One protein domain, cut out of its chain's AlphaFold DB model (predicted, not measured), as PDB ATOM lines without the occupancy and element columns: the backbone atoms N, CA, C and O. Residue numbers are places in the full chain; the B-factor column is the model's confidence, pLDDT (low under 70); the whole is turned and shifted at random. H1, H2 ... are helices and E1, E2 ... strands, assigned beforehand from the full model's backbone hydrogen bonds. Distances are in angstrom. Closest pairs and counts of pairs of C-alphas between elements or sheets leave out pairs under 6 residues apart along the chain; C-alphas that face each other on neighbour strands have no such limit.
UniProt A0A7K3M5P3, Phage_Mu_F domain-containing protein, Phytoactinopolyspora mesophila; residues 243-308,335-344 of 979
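Overview. This is residues 243 to 308 and 335 to 344 of the 979 residues of the protein "Phage_Mu_F domain-containing protein" of Phytoactinopolyspora mesophila (UniProt A0A7K3M5P3). Mostly loops, with little regular structure: an antiparallel sheet, E2, E1, E5, stands near the antiparallel hairpin E3 and E4, and the short helix H1 packs on E3. The 76 printed residues include two named helices and five named strands, ordered E1, H1, E2, E3, E4, H2, E5. The class is mixed, with 29 residues in named elements. The whole is compact, radius of gyration of the C-alphas 11.7 A, spans 31 by 29 by 19 A.

Along the chain. E1, residues 244 to 248, begins at C-alpha (7.950, -23.887, -33.447) and is 13.2 A long; E5, 299 to 303, 13.6 A long, ends at (6.139, -25.137, -29.012). E2 is 266 to 268, E3 273 to 275, E4 278 to 280, H1 257 to 262, H2 290 to 293.

Arrangement. Within hydrogen-bond range are N 246 and O 301 of E1 and E5, 2.8 A, N 245 and O 267 of E1 and E2, 2.8 A, and N 273 and O 280 of E3 and E4, 2.7 A. H1 only grazes the larger sheet; its closest C-alphas to E3, Glu 258 and Val 275, are 5.6 A apart. H1 has every O i to N i+4 pair within range; H2, too short for one, is apart from E1.

Size, cuts and confidence. Residues 309 to 334 are cut out, a 22.7 A gap between C-alphas 308 and 335. No link is long. pLDDT is under 70 in 26 residues, among them 337 to 344.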
ATOM      1  N   SER A 243       3.878 -24.935 -33.986       77.88
ATOM      2  CA  SER A 243       4.403 -23.927 -34.916       77.88
ATOM      3  C   SER A 243       5.927 -23.790 -34.854       77.88
ATOM      4  O   SER A 243       6.555 -23.392 -35.835       77.88
ATOM      5  N   TYR A 244       6.537 -24.123 -33.716       78.81
ATOM      6  CA  TYR A 244       7.950 -23.887 -33.447       78.81
ATOM      7  C   TYR A 244       8.624 -25.091 -32.797       78.81
ATOM      8  O   TYR A 244       7.989 -25.943 -32.181       78.81
ATOM      9  N   LYS A 245       9.951 -25.101 -32.869       81.00
ATOM     10  CA  LYS A 245      10.821 -25.950 -32.057       81.00
ATOM     11  C   LYS A 245      11.958 -25.133 -31.461       81.00
ATOM     12  O   LYS A 245      12.379 -24.121 -32.024       81.00
ATOM     13  N   ARG A 246      12.460 -25.576 -30.313       77.31
ATOM     14  CA  ARG A 246      13.528 -24.925 -29.556       77.31
ATOM     15  C   ARG A 246      14.649 -25.903 -29.246       77.31
ATOM     16  O   ARG A 246      14.393 -27.009 -28.773       77.31
ATOM     17  N   TRP A 247      15.881 -25.467 -29.474       79.00
ATOM     18  CA  TRP A 247      17.077 -26.222 -29.123       79.00
ATOM     19  C   TRP A 247      17.342 -26.142 -27.618       79.00
ATOM     20  O   TRP A 247      17.366 -25.052 -27.043       79.00
ATOM     21  N   ILE A 248      17.553 -27.296 -26.991       72.19
ATOM     22  CA  ILE A 248      17.879 -27.445 -25.572       72.19
ATOM     23  C   ILE A 248      19.245 -28.120 -25.485       72.19
ATOM     24  O   ILE A 248      19.387 -29.319 -25.744       72.19
ATOM     25  N   ALA A 249      20.267 -27.346 -25.132       65.31
ATOM     26  CA  ALA A 249      21.590 -27.899 -24.901       65.31
ATOM     27  C   ALA A 249      21.658 -28.596 -23.534       65.31
ATOM     28  O   ALA A 249      20.977 -28.191 -22.588       65.31
ATOM     29  N   ALA A 250      22.515 -29.615 -23.419       66.19
ATOM     30  CA  ALA A 250      22.969 -30.069 -22.107       66.19
ATOM     31  C   ALA A 250      23.721 -28.906 -21.435       66.19
ATOM     32  O   ALA A 250      24.531 -28.241 -22.085       66.19
ATOM     33  N   VAL A 251      23.439 -28.608 -20.170       58.31
ATOM     34  CA  VAL A 251      24.023 -27.439 -19.491       58.31
ATOM     35  C   VAL A 251      25.182 -27.886 -18.614       58.31
ATOM     36  O   VAL A 251      25.054 -27.996 -17.408       58.31
ATOM     37  N   ASP A 252      26.315 -28.172 -19.243       60.81
ATOM     38  CA  ASP A 252      27.577 -28.435 -18.557       60.81
ATOM     39  C   ASP A 252      28.760 -27.937 -19.402       60.81
ATOM     40  O   ASP A 252      28.604 -27.556 -20.566       60.81
ATOM     41  N   GLU A 253      29.953 -27.939 -18.814       61.75
ATOM     42  CA  GLU A 253      31.183 -27.416 -19.424       61.75
ATOM     43  C   GLU A 253      31.667 -28.251 -20.624       61.75
ATOM     44  O   GLU A 253      32.466 -27.784 -21.437       61.75
ATOM     45  N   ARG A 254      31.140 -29.473 -20.794       63.19
ATOM     46  CA  ARG A 254      31.450 -30.362 -21.925       63.19
ATOM     47  C   ARG A 254      30.583 -30.063 -23.147       63.19
ATOM     48  O   ARG A 254      30.795 -30.653 -24.212       63.19
ATOM     49  N   THR A 255      29.568 -29.213 -23.016       69.25
ATOM     50  CA  THR A 255      28.760 -28.771 -24.152       69.25
ATOM     51  C   THR A 255      29.590 -27.883 -25.067       69.25
ATOM     52  O   THR A 255      30.262 -26.955 -24.639       69.25
ATOM     53  N   ARG A 256      29.553 -28.168 -26.371       75.94
ATOM     54  CA  ARG A 256      30.310 -27.386 -27.356       75.94
ATOM     55  C   ARG A 256      29.846 -25.924 -27.348       75.94
ATOM     56  O   ARG A 256      28.631 -25.708 -27.296       75.94
ATOM     57  N   PRO A 257      30.748 -24.939 -27.499       77.62
ATOM     58  CA  PRO A 257      30.385 -23.525 -27.600       77.62
ATOM     59  C   PRO A 257      29.268 -23.240 -28.611       77.62
ATOM     60  O   PRO A 257      28.361 -22.463 -28.335       77.62
ATOM     61  N   GLU A 258      29.283 -23.909 -29.765       79.25
ATOM     62  CA  GLU A 258      28.280 -23.759 -30.822       79.25
ATOM     63  C   GLU A 258      26.904 -24.294 -30.402       79.25
ATOM     64  O   GLU A 258      25.879 -23.714 -30.756       79.25
ATOM     65  N   HIS A 259      26.875 -25.381 -29.623       81.56
ATOM     66  CA  HIS A 259      25.649 -26.006 -29.105       81.56
ATOM     67  C   HIS A 259      25.079 -25.203 -27.940       81.56
ATOM     68  O   HIS A 259      23.865 -25.038 -27.856       81.56
ATOM     69  N   PHE A 260      25.945 -24.677 -27.072       74.94
ATOM     70  CA  PHE A 260      25.559 -23.762 -26.004       74.94
ATOM     71  C   PHE A 260      25.027 -22.439 -26.573       74.94
ATOM     72  O   PHE A 260      23.999 -21.939 -26.129       74.94
ATOM     73  N   ALA A 261      25.665 -21.900 -27.615       75.38
ATOM     74  CA  ALA A 261      25.169 -20.726 -28.329       75.38
ATOM     75  C   ALA A 261      23.810 -20.980 -29.002       75.38
ATOM     76  O   ALA A 261      23.025 -20.046 -29.157       75.38
ATOM     77  N   ALA A 262      23.518 -22.219 -29.406       75.25
ATOM     78  CA  ALA A 262      22.213 -22.612 -29.929       75.25
ATOM     79  C   ALA A 262      21.158 -22.836 -28.830       75.25
ATOM     80  O   ALA A 262      19.974 -22.881 -29.147       75.25
ATOM     81  N   ASP A 263      21.534 -22.938 -27.551       75.88
ATOM     82  CA  ASP A 263      20.585 -23.121 -26.450       75.88
ATOM     83  C   ASP A 263      19.545 -21.993 -26.402       75.88
ATOM     84  O   ASP A 263      19.872 -20.804 -26.381       75.88
ATOM     85  N   GLY A 264      18.268 -22.381 -26.415       67.62
ATOM     86  CA  GLY A 264      17.134 -21.461 -26.467       67.62
ATOM     87  C   GLY A 264      16.769 -20.954 -27.868       67.62
ATOM     88  O   GLY A 264      15.706 -20.342 -28.021       67.62
ATOM     89  N   GLN A 265      17.573 -21.245 -28.898       75.94
ATOM     90  CA  GLN A 265      17.264 -20.877 -30.281       75.94
ATOM     91  C   GLN A 265      15.926 -21.501 -30.683       75.94
ATOM     92  O   GLN A 265      15.745 -22.714 -30.584       75.94
ATOM     93  N   THR A 266      14.978 -20.658 -31.097       79.56
ATOM     94  CA  THR A 266      13.617 -21.068 -31.461       79.56
ATOM     95  C   THR A 266      13.391 -20.787 -32.942       79.56
ATOM     96  O   THR A 266      13.578 -19.661 -33.407       79.56
ATOM     97  N   VAL A 267      12.998 -21.809 -33.690       80.75
ATOM     98  CA  VAL A 267      12.766 -21.753 -35.139       80.75
ATOM     99  C   VAL A 267      11.387 -22.328 -35.449       80.75
ATOM    100  O   VAL A 267      10.805 -23.008 -34.603       80.75
ATOM    101  N   GLU A 268      10.834 -22.044 -36.628       85.56
ATOM    102  CA  GLU A 268       9.630 -22.745 -37.101       85.56
ATOM    103  C   GLU A 268       9.881 -24.261 -37.101       85.56
ATOM    104  O   GLU A 268      11.019 -24.703 -37.281       85.56
ATOM    105  N   ILE A 269       8.850 -25.067 -36.850       82.94
ATOM    106  CA  ILE A 269       9.020 -26.515 -36.638       82.94
ATOM    107  C   ILE A 269       9.766 -27.216 -37.792       82.94
ATOM    108  O   ILE A 269      10.585 -28.112 -37.567       82.94
ATOM    109  N   ASP A 270       9.563 -26.756 -39.024       87.25
ATOM    110  CA  ASP A 270      10.178 -27.261 -40.254       87.25
ATOM    111  C   ASP A 270      11.436 -26.484 -40.691       87.25
ATOM    112  O   ASP A 270      12.092 -26.862 -41.664       87.25
ATOM    113  N   ALA A 271      11.832 -25.442 -39.959       87.75
ATOM    114  CA  ALA A 271      13.054 -24.689 -40.211       87.75
ATOM    115  C   ALA A 271      14.268 -25.311 -39.488       87.75
ATOM    116  O   ALA A 271      14.120 -25.921 -38.427       87.75
ATOM    117  N   PRO A 272      15.491 -25.176 -40.028       91.19
ATOM    118  CA  PRO A 272      16.697 -25.640 -39.353       91.19
ATOM    119  C   PRO A 272      17.172 -24.650 -38.281       91.19
ATOM    120  O   PRO A 272      17.037 -23.434 -38.431       91.19
ATOM    121  N   PHE A 273      17.805 -25.184 -37.242       89.50
ATOM    122  CA  PHE A 273      18.653 -24.443 -36.319       89.50
ATOM    123  C   PHE A 273      19.982 -24.055 -36.993       89.50
ATOM    124  O   PHE A 273      20.500 -24.811 -37.813       89.50
ATOM    125  N   ASP A 274      20.552 -22.906 -36.631       88.25
ATOM    126  CA  ASP A 274      21.929 -22.507 -36.957       88.25
ATOM    127  C   ASP A 274      22.836 -22.855 -35.768       88.25
ATOM    128  O   ASP A 274      22.782 -22.194 -34.723       88.25
ATOM    129  N   VAL A 275      23.643 -23.908 -35.921       85.50
ATOM    130  CA  VAL A 275      24.563 -24.417 -34.894       85.50
ATOM    131  C   VAL A 275      25.981 -24.365 -35.447       85.50
ATOM    132  O   VAL A 275      26.388 -25.210 -36.245       85.50
ATOM    133  N   GLY A 276      26.735 -23.335 -35.060       80.81
ATOM    134  CA  GLY A 276      28.107 -23.142 -35.544       80.81
ATOM    135  C   GLY A 276      28.203 -22.761 -37.028       80.81
ATOM    136  O   GLY A 276      29.236 -22.995 -37.650       80.81
ATOM    137  N   GLY A 277      27.148 -22.184 -37.614       82.12
ATOM    138  CA  GLY A 277      27.072 -21.871 -39.043       82.12
ATOM    139  C   GLY A 277      26.564 -23.025 -39.914       82.12
ATOM    140  O   GLY A 277      26.485 -22.869 -41.135       82.12
ATOM    141  N   GLU A 278      26.226 -24.169 -39.314       83.50
ATOM    142  CA  GLU A 278      25.610 -25.313 -39.985       83.50
ATOM    143  C   GLU A 278      24.102 -25.362 -39.710       83.50
ATOM    144  O   GLU A 278      23.645 -25.033 -38.617       83.50
ATOM    145  N   ALA A 279      23.329 -25.784 -40.714       90.38
ATOM    146  CA  ALA A 279      21.879 -25.921 -40.623       90.38
ATOM    147  C   ALA A 279      21.506 -27.334 -40.143       90.38
ATOM    148  O   ALA A 279      21.742 -28.294 -40.876       90.38
ATOM    149  N   LEU A 280      20.934 -27.454 -38.942       90.56
ATOM    150  CA  LEU A 280      20.525 -28.729 -38.331       90.56
ATOM    151  C   LEU A 280      19.016 -28.742 -38.091       90.56
ATOM    152  O   LEU A 280      18.481 -27.836 -37.460       90.56
ATOM    153  N   MET A 281      18.309 -29.783 -38.520       88.62
ATOM    154  CA  MET A 281      16.876 -29.928 -38.249       88.62
ATOM    155  C   MET A 281      16.579 -30.312 -36.798       88.62
ATOM    156  O   MET A 281      15.527 -29.943 -36.275       88.62
ATOM    157  N   PHE A 282      17.497 -31.021 -36.148       82.75
ATOM    158  CA  PHE A 282      17.403 -31.472 -34.763       82.75
ATOM    159  C   PHE A 282      18.811 -31.774 -34.213       82.75
ATOM    160  O   PHE A 282      19.768 -31.883 -34.986       82.75
ATOM    161  N   PRO A 283      18.994 -31.907 -32.889       82.44
ATOM    162  CA  PRO A 283      20.296 -32.262 -32.345       82.44
ATOM    163  C   PRO A 283      20.715 -33.680 -32.707       82.44
ATOM    164  O   PRO A 283      19.976 -34.639 -32.496       82.44
ATOM    165  N   GLY A 284      21.928 -33.803 -33.235       79.06
ATOM    166  CA  GLY A 284      22.401 -35.048 -33.823       79.06
ATOM    167  C   GLY A 284      22.027 -35.222 -35.300       79.06
ATOM    168  O   GLY A 284      22.282 -36.297 -35.827       79.06
ATOM    169  N   ASP A 285      21.467 -34.202 -35.974       85.31
ATOM    170  CA  ASP A 285      21.107 -34.278 -37.399       85.31
ATOM    171  C   ASP A 285      22.299 -34.739 -38.254       85.31
ATOM    172  O   ASP A 285      23.303 -34.029 -38.364       85.31
ATOM    173  N   PRO A 286      22.197 -35.907 -38.905       79.12
ATOM    174  CA  PRO A 286      23.316 -36.503 -39.611       79.12
ATOM    175  C   PRO A 286      23.727 -35.792 -40.900       79.12
ATOM    176  O   PRO A 286      24.709 -36.202 -41.525       79.12
ATOM    177  N   ASN A 287      22.986 -34.767 -41.326       81.88
ATOM    178  CA  ASN A 287      23.365 -33.911 -42.449       81.88
ATOM    179  C   ASN A 287      24.429 -32.865 -42.069       81.88
ATOM    180  O   ASN A 287      25.029 -32.258 -42.960       81.88
ATOM    181  N   ALA A 288      24.671 -32.660 -40.771       82.69
ATOM    182  CA  ALA A 288      25.718 -31.784 -40.259       82.69
ATOM    183  C   ALA A 288      27.087 -32.478 -40.189       82.69
ATOM    184  O   ALA A 288      27.232 -33.677 -40.448       82.69
ATOM    185  N   SER A 289      28.139 -31.718 -39.878       80.19
ATOM    186  CA  SER A 289      29.481 -32.283 -39.772       80.19
ATOM    187  C   SER A 289      29.609 -33.234 -38.577       80.19
ATOM    188  O   SER A 289      28.969 -33.081 -37.537       80.19
ATOM    189  N   ALA A 290      30.499 -34.224 -38.700       73.69
ATOM    190  CA  ALA A 290      30.759 -35.193 -37.633       73.69
ATOM    191  C   ALA A 290      31.184 -34.524 -36.308       73.69
ATOM    192  O   ALA A 290      30.868 -35.029 -35.234       73.69
ATOM    193  N   GLU A 291      31.866 -33.378 -36.388       71.44
ATOM    194  CA  GLU A 291      32.279 -32.565 -35.239       71.44
ATOM    195  C   GLU A 291      31.081 -31.985 -34.472       71.44
ATOM    196  O   GLU A 291      31.122 -31.899 -33.245       71.44
ATOM    197  N   ASN A 292      29.994 -31.682 -35.186       74.44
ATOM    198  CA  ASN A 292      28.755 -31.124 -34.651       74.44
ATOM    199  C   ASN A 292      27.804 -32.206 -34.090       74.44
ATOM    200  O   ASN A 292      26.983 -31.925 -33.222       74.44
ATOM    201  N   VAL A 293      27.923 -33.453 -34.565       73.75
ATOM    202  CA  VAL A 293      26.925 -34.521 -34.347       73.75
ATOM    203  C   VAL A 293      27.393 -35.621 -33.384       73.75
ATOM    204  O   VAL A 293      26.606 -36.107 -32.572       73.75
ATOM    205  N   ILE A 294      28.667 -36.026 -33.437       71.50
ATOM    206  CA  ILE A 294      29.171 -37.162 -32.646       71.50
ATOM    207  C   ILE A 294      29.092 -36.855 -31.147       71.50
ATOM    208  O   ILE A 294      29.532 -35.799 -30.704       71.50
ATOM    209  N   GLN A 295      28.576 -37.789 -30.340       62.34
ATOM    210  CA  GLN A 295      28.386 -37.603 -28.888       62.34
ATOM    211  C   GLN A 295      27.559 -36.352 -28.520       62.34
ATOM    212  O   GLN A 295      27.758 -35.758 -27.458       62.34
ATOM    213  N   CYS A 296      26.646 -35.918 -29.392       68.50
ATOM    214  CA  CYS A 296      25.664 -34.902 -29.026       68.50
ATOM    215  C   CYS A 296      24.813 -35.401 -27.840       68.50
ATOM    216  O   CYS A 296      24.451 -36.572 -27.783       68.50
ATOM    217  N   ARG A 297      24.525 -34.515 -26.880       72.38
ATOM    218  CA  ARG A 297      23.644 -34.769 -25.717       72.38
ATOM    219  C   ARG A 297      22.477 -33.781 -25.642       72.38
ATOM    220  O   ARG A 297      21.759 -33.724 -24.654       72.38
ATOM    221  N   CYS A 298      22.334 -32.956 -26.670       70.25
ATOM    222  CA  CYS A 298      21.295 -31.945 -26.745       70.25
ATOM    223  C   CYS A 298      19.968 -32.597 -27.174       70.25
ATOM    224  O   CYS A 298      19.947 -33.650 -27.817       70.25
ATOM    225  N   THR A 299      18.857 -31.949 -26.845       72.62
ATOM    226  CA  THR A 299      17.506 -32.325 -27.290       72.62
ATOM    227  C   THR A 299      16.811 -31.097 -27.867       72.62
ATOM    228  O   THR A 299      17.311 -29.976 -27.792       72.62
ATOM    229  N   HIS A 300      15.656 -31.294 -28.480       71.25
ATOM    230  CA  HIS A 300      14.760 -30.200 -28.831       71.25
ATOM    231  C   HIS A 300      13.389 -30.418 -28.196       71.25
ATOM    232  O   HIS A 300      13.061 -31.535 -27.787       71.25
ATOM    233  N   VAL A 301      12.636 -29.331 -28.067       67.44
ATOM    234  CA  VAL A 301      11.236 -29.324 -27.626       67.44
ATOM    235  C   VAL A 301      10.399 -28.565 -28.646       67.44
ATOM    236  O   VAL A 301      10.885 -27.606 -29.247       67.44
ATOM    237  N   VAL A 302       9.151 -28.975 -28.843       65.12
ATOM    238  CA  VAL A 302       8.197 -28.292 -29.729       65.12
ATOM    239  C   VAL A 302       7.320 -27.316 -28.953       65.12
ATOM    240  O   VAL A 302       7.115 -27.481 -27.752       65.12
ATOM    241  N   LEU A 303       6.865 -26.254 -29.618       63.50
ATOM    242  CA  LEU A 303       6.139 -25.137 -29.012       63.50
ATOM    243  C   LEU A 303       5.063 -24.604 -29.972       63.50
ATOM    244  O   LEU A 303       5.317 -24.424 -31.162       63.50
ATOM    245  N   ASP A 304       3.894 -24.245 -29.442       66.81
ATOM    246  CA  ASP A 304       2.812 -23.626 -30.230       66.81
ATOM    247  C   ASP A 304       3.026 -22.124 -30.472       66.81
ATOM    248  O   ASP A 304       2.511 -21.550 -31.430       66.81
ATOM    249  N   SER A 305       3.802 -21.459 -29.612       61.88
ATOM    250  CA  SER A 305       4.122 -20.038 -29.752       61.88
ATOM    251  C   SER A 305       5.509 -19.706 -29.203       61.88
ATOM    252  O   SER A 305       6.118 -20.482 -28.465       61.88
ATOM    253  N   VAL A 306       6.012 -18.530 -29.576       54.84
ATOM    254  CA  VAL A 306       7.331 -18.032 -29.167       54.84
ATOM    255  C   VAL A 306       7.342 -17.553 -27.705       54.84
ATOM    256  O   VAL A 306       8.364 -17.680 -27.023       54.84
ATOM    257  N   ASP A 307       6.209 -17.045 -27.206       48.97
ATOM    258  CA  ASP A 307       6.081 -16.400 -25.895       48.97
ATOM    259  C   ASP A 307       5.908 -17.438 -24.768       48.97
ATOM    260  O   ASP A 307       4.815 -17.701 -24.280       48.97
ATOM    261  N   GLY A 308       7.035 -18.045 -24.386       49.97
ATOM    262  CA  GLY A 308       7.361 -18.560 -23.049       49.97
ATOM    263  C   GLY A 308       6.246 -19.156 -22.179       49.97
ATOM    264  O   GLY A 308       5.709 -18.475 -21.315       49.97
ATOM    265  N   GLU A 335      29.857 -17.198 -21.239       73.56
ATOM    266  CA  GLU A 335      29.850 -15.744 -21.443       73.56
ATOM    267  C   GLU A 335      31.249 -15.125 -21.294       73.56
ATOM    268  O   GLU A 335      31.638 -14.278 -22.103       73.56
ATOM    269  N   GLU A 336      32.040 -15.586 -20.322       71.75
ATOM    270  CA  GLU A 336      33.439 -15.188 -20.119       71.75
ATOM    271  C   GLU A 336      34.334 -15.589 -21.302       71.75
ATOM    272  O   GLU A 336      35.266 -14.862 -21.661       71.75
ATOM    273  N   GLN A 337      34.003 -16.689 -21.983       68.75
ATOM    274  CA  GLN A 337      34.639 -17.107 -23.236       68.75
ATOM    275  C   GLN A 337      34.113 -16.354 -24.472       68.75
ATOM    276  O   GLN A 337      34.561 -16.596 -25.597       68.75
ATOM    277  N   GLY A 338      33.193 -15.402 -24.287       69.44
ATOM    278  CA  GLY A 338      32.595 -14.605 -25.357       69.44
ATOM    279  C   GLY A 338      31.495 -15.331 -26.134       69.44
ATOM    280  O   GLY A 338      31.168 -14.917 -27.250       69.44
ATOM    281  N   VAL A 339      30.935 -16.404 -25.572       65.69
ATOM    282  CA  VAL A 339      29.863 -17.212 -26.159       65.69
ATOM    283  C   VAL A 339      28.547 -16.848 -25.478       65.69
ATOM    284  O   VAL A 339      28.343 -17.111 -24.299       65.69
ATOM    285  N   THR A 340      27.627 -16.242 -26.222       69.50
ATOM    286  CA  THR A 340      26.306 -15.850 -25.709       69.50
ATOM    287  C   THR A 340      25.214 -16.738 -26.291       69.50
ATOM    288  O   THR A 340      25.246 -17.046 -27.485       69.50
ATOM    289  N   ARG A 341      24.206 -17.083 -25.482       64.12
ATOM    290  CA  ARG A 341      23.021 -17.821 -25.948       64.12
ATOM    291  C   ARG A 341      22.249 -17.019 -26.999       64.12
ATOM    292  O   ARG A 341      21.947 -15.840 -26.803       64.12
ATOM    293  N   ASN A 342      21.880 -17.663 -28.100       58.28
ATOM    294  CA  ASN A 342      21.047 -17.059 -29.132       58.28
ATOM    295  C   ASN A 342      19.566 -17.215 -28.772       58.28
ATOM    296  O   ASN A 342      18.887 -18.112 -29.260       58.28
ATOM    297  N   ALA A 343      19.026 -16.284 -27.989       49.62
ATOM    298  CA  ALA A 343      17.588 -16.211 -27.698       49.62
ATOM    299  C   ALA A 343      16.740 -15.687 -28.885       49.62
ATOM    300  O   ALA A 343      15.713 -15.040 -28.686       49.62
ATOM    301  N   PHE A 344      17.177 -15.889 -30.134       42.19
ATOM    302  CA  PHE A 344      16.557 -15.270 -31.308       42.19
ATOM    303  C   PHE A 344      15.565 -16.200 -32.013       42.19
ATOM    304  O   PHE A 344      15.820 -17.391 -32.186       42.19
TER     305      PHE A 344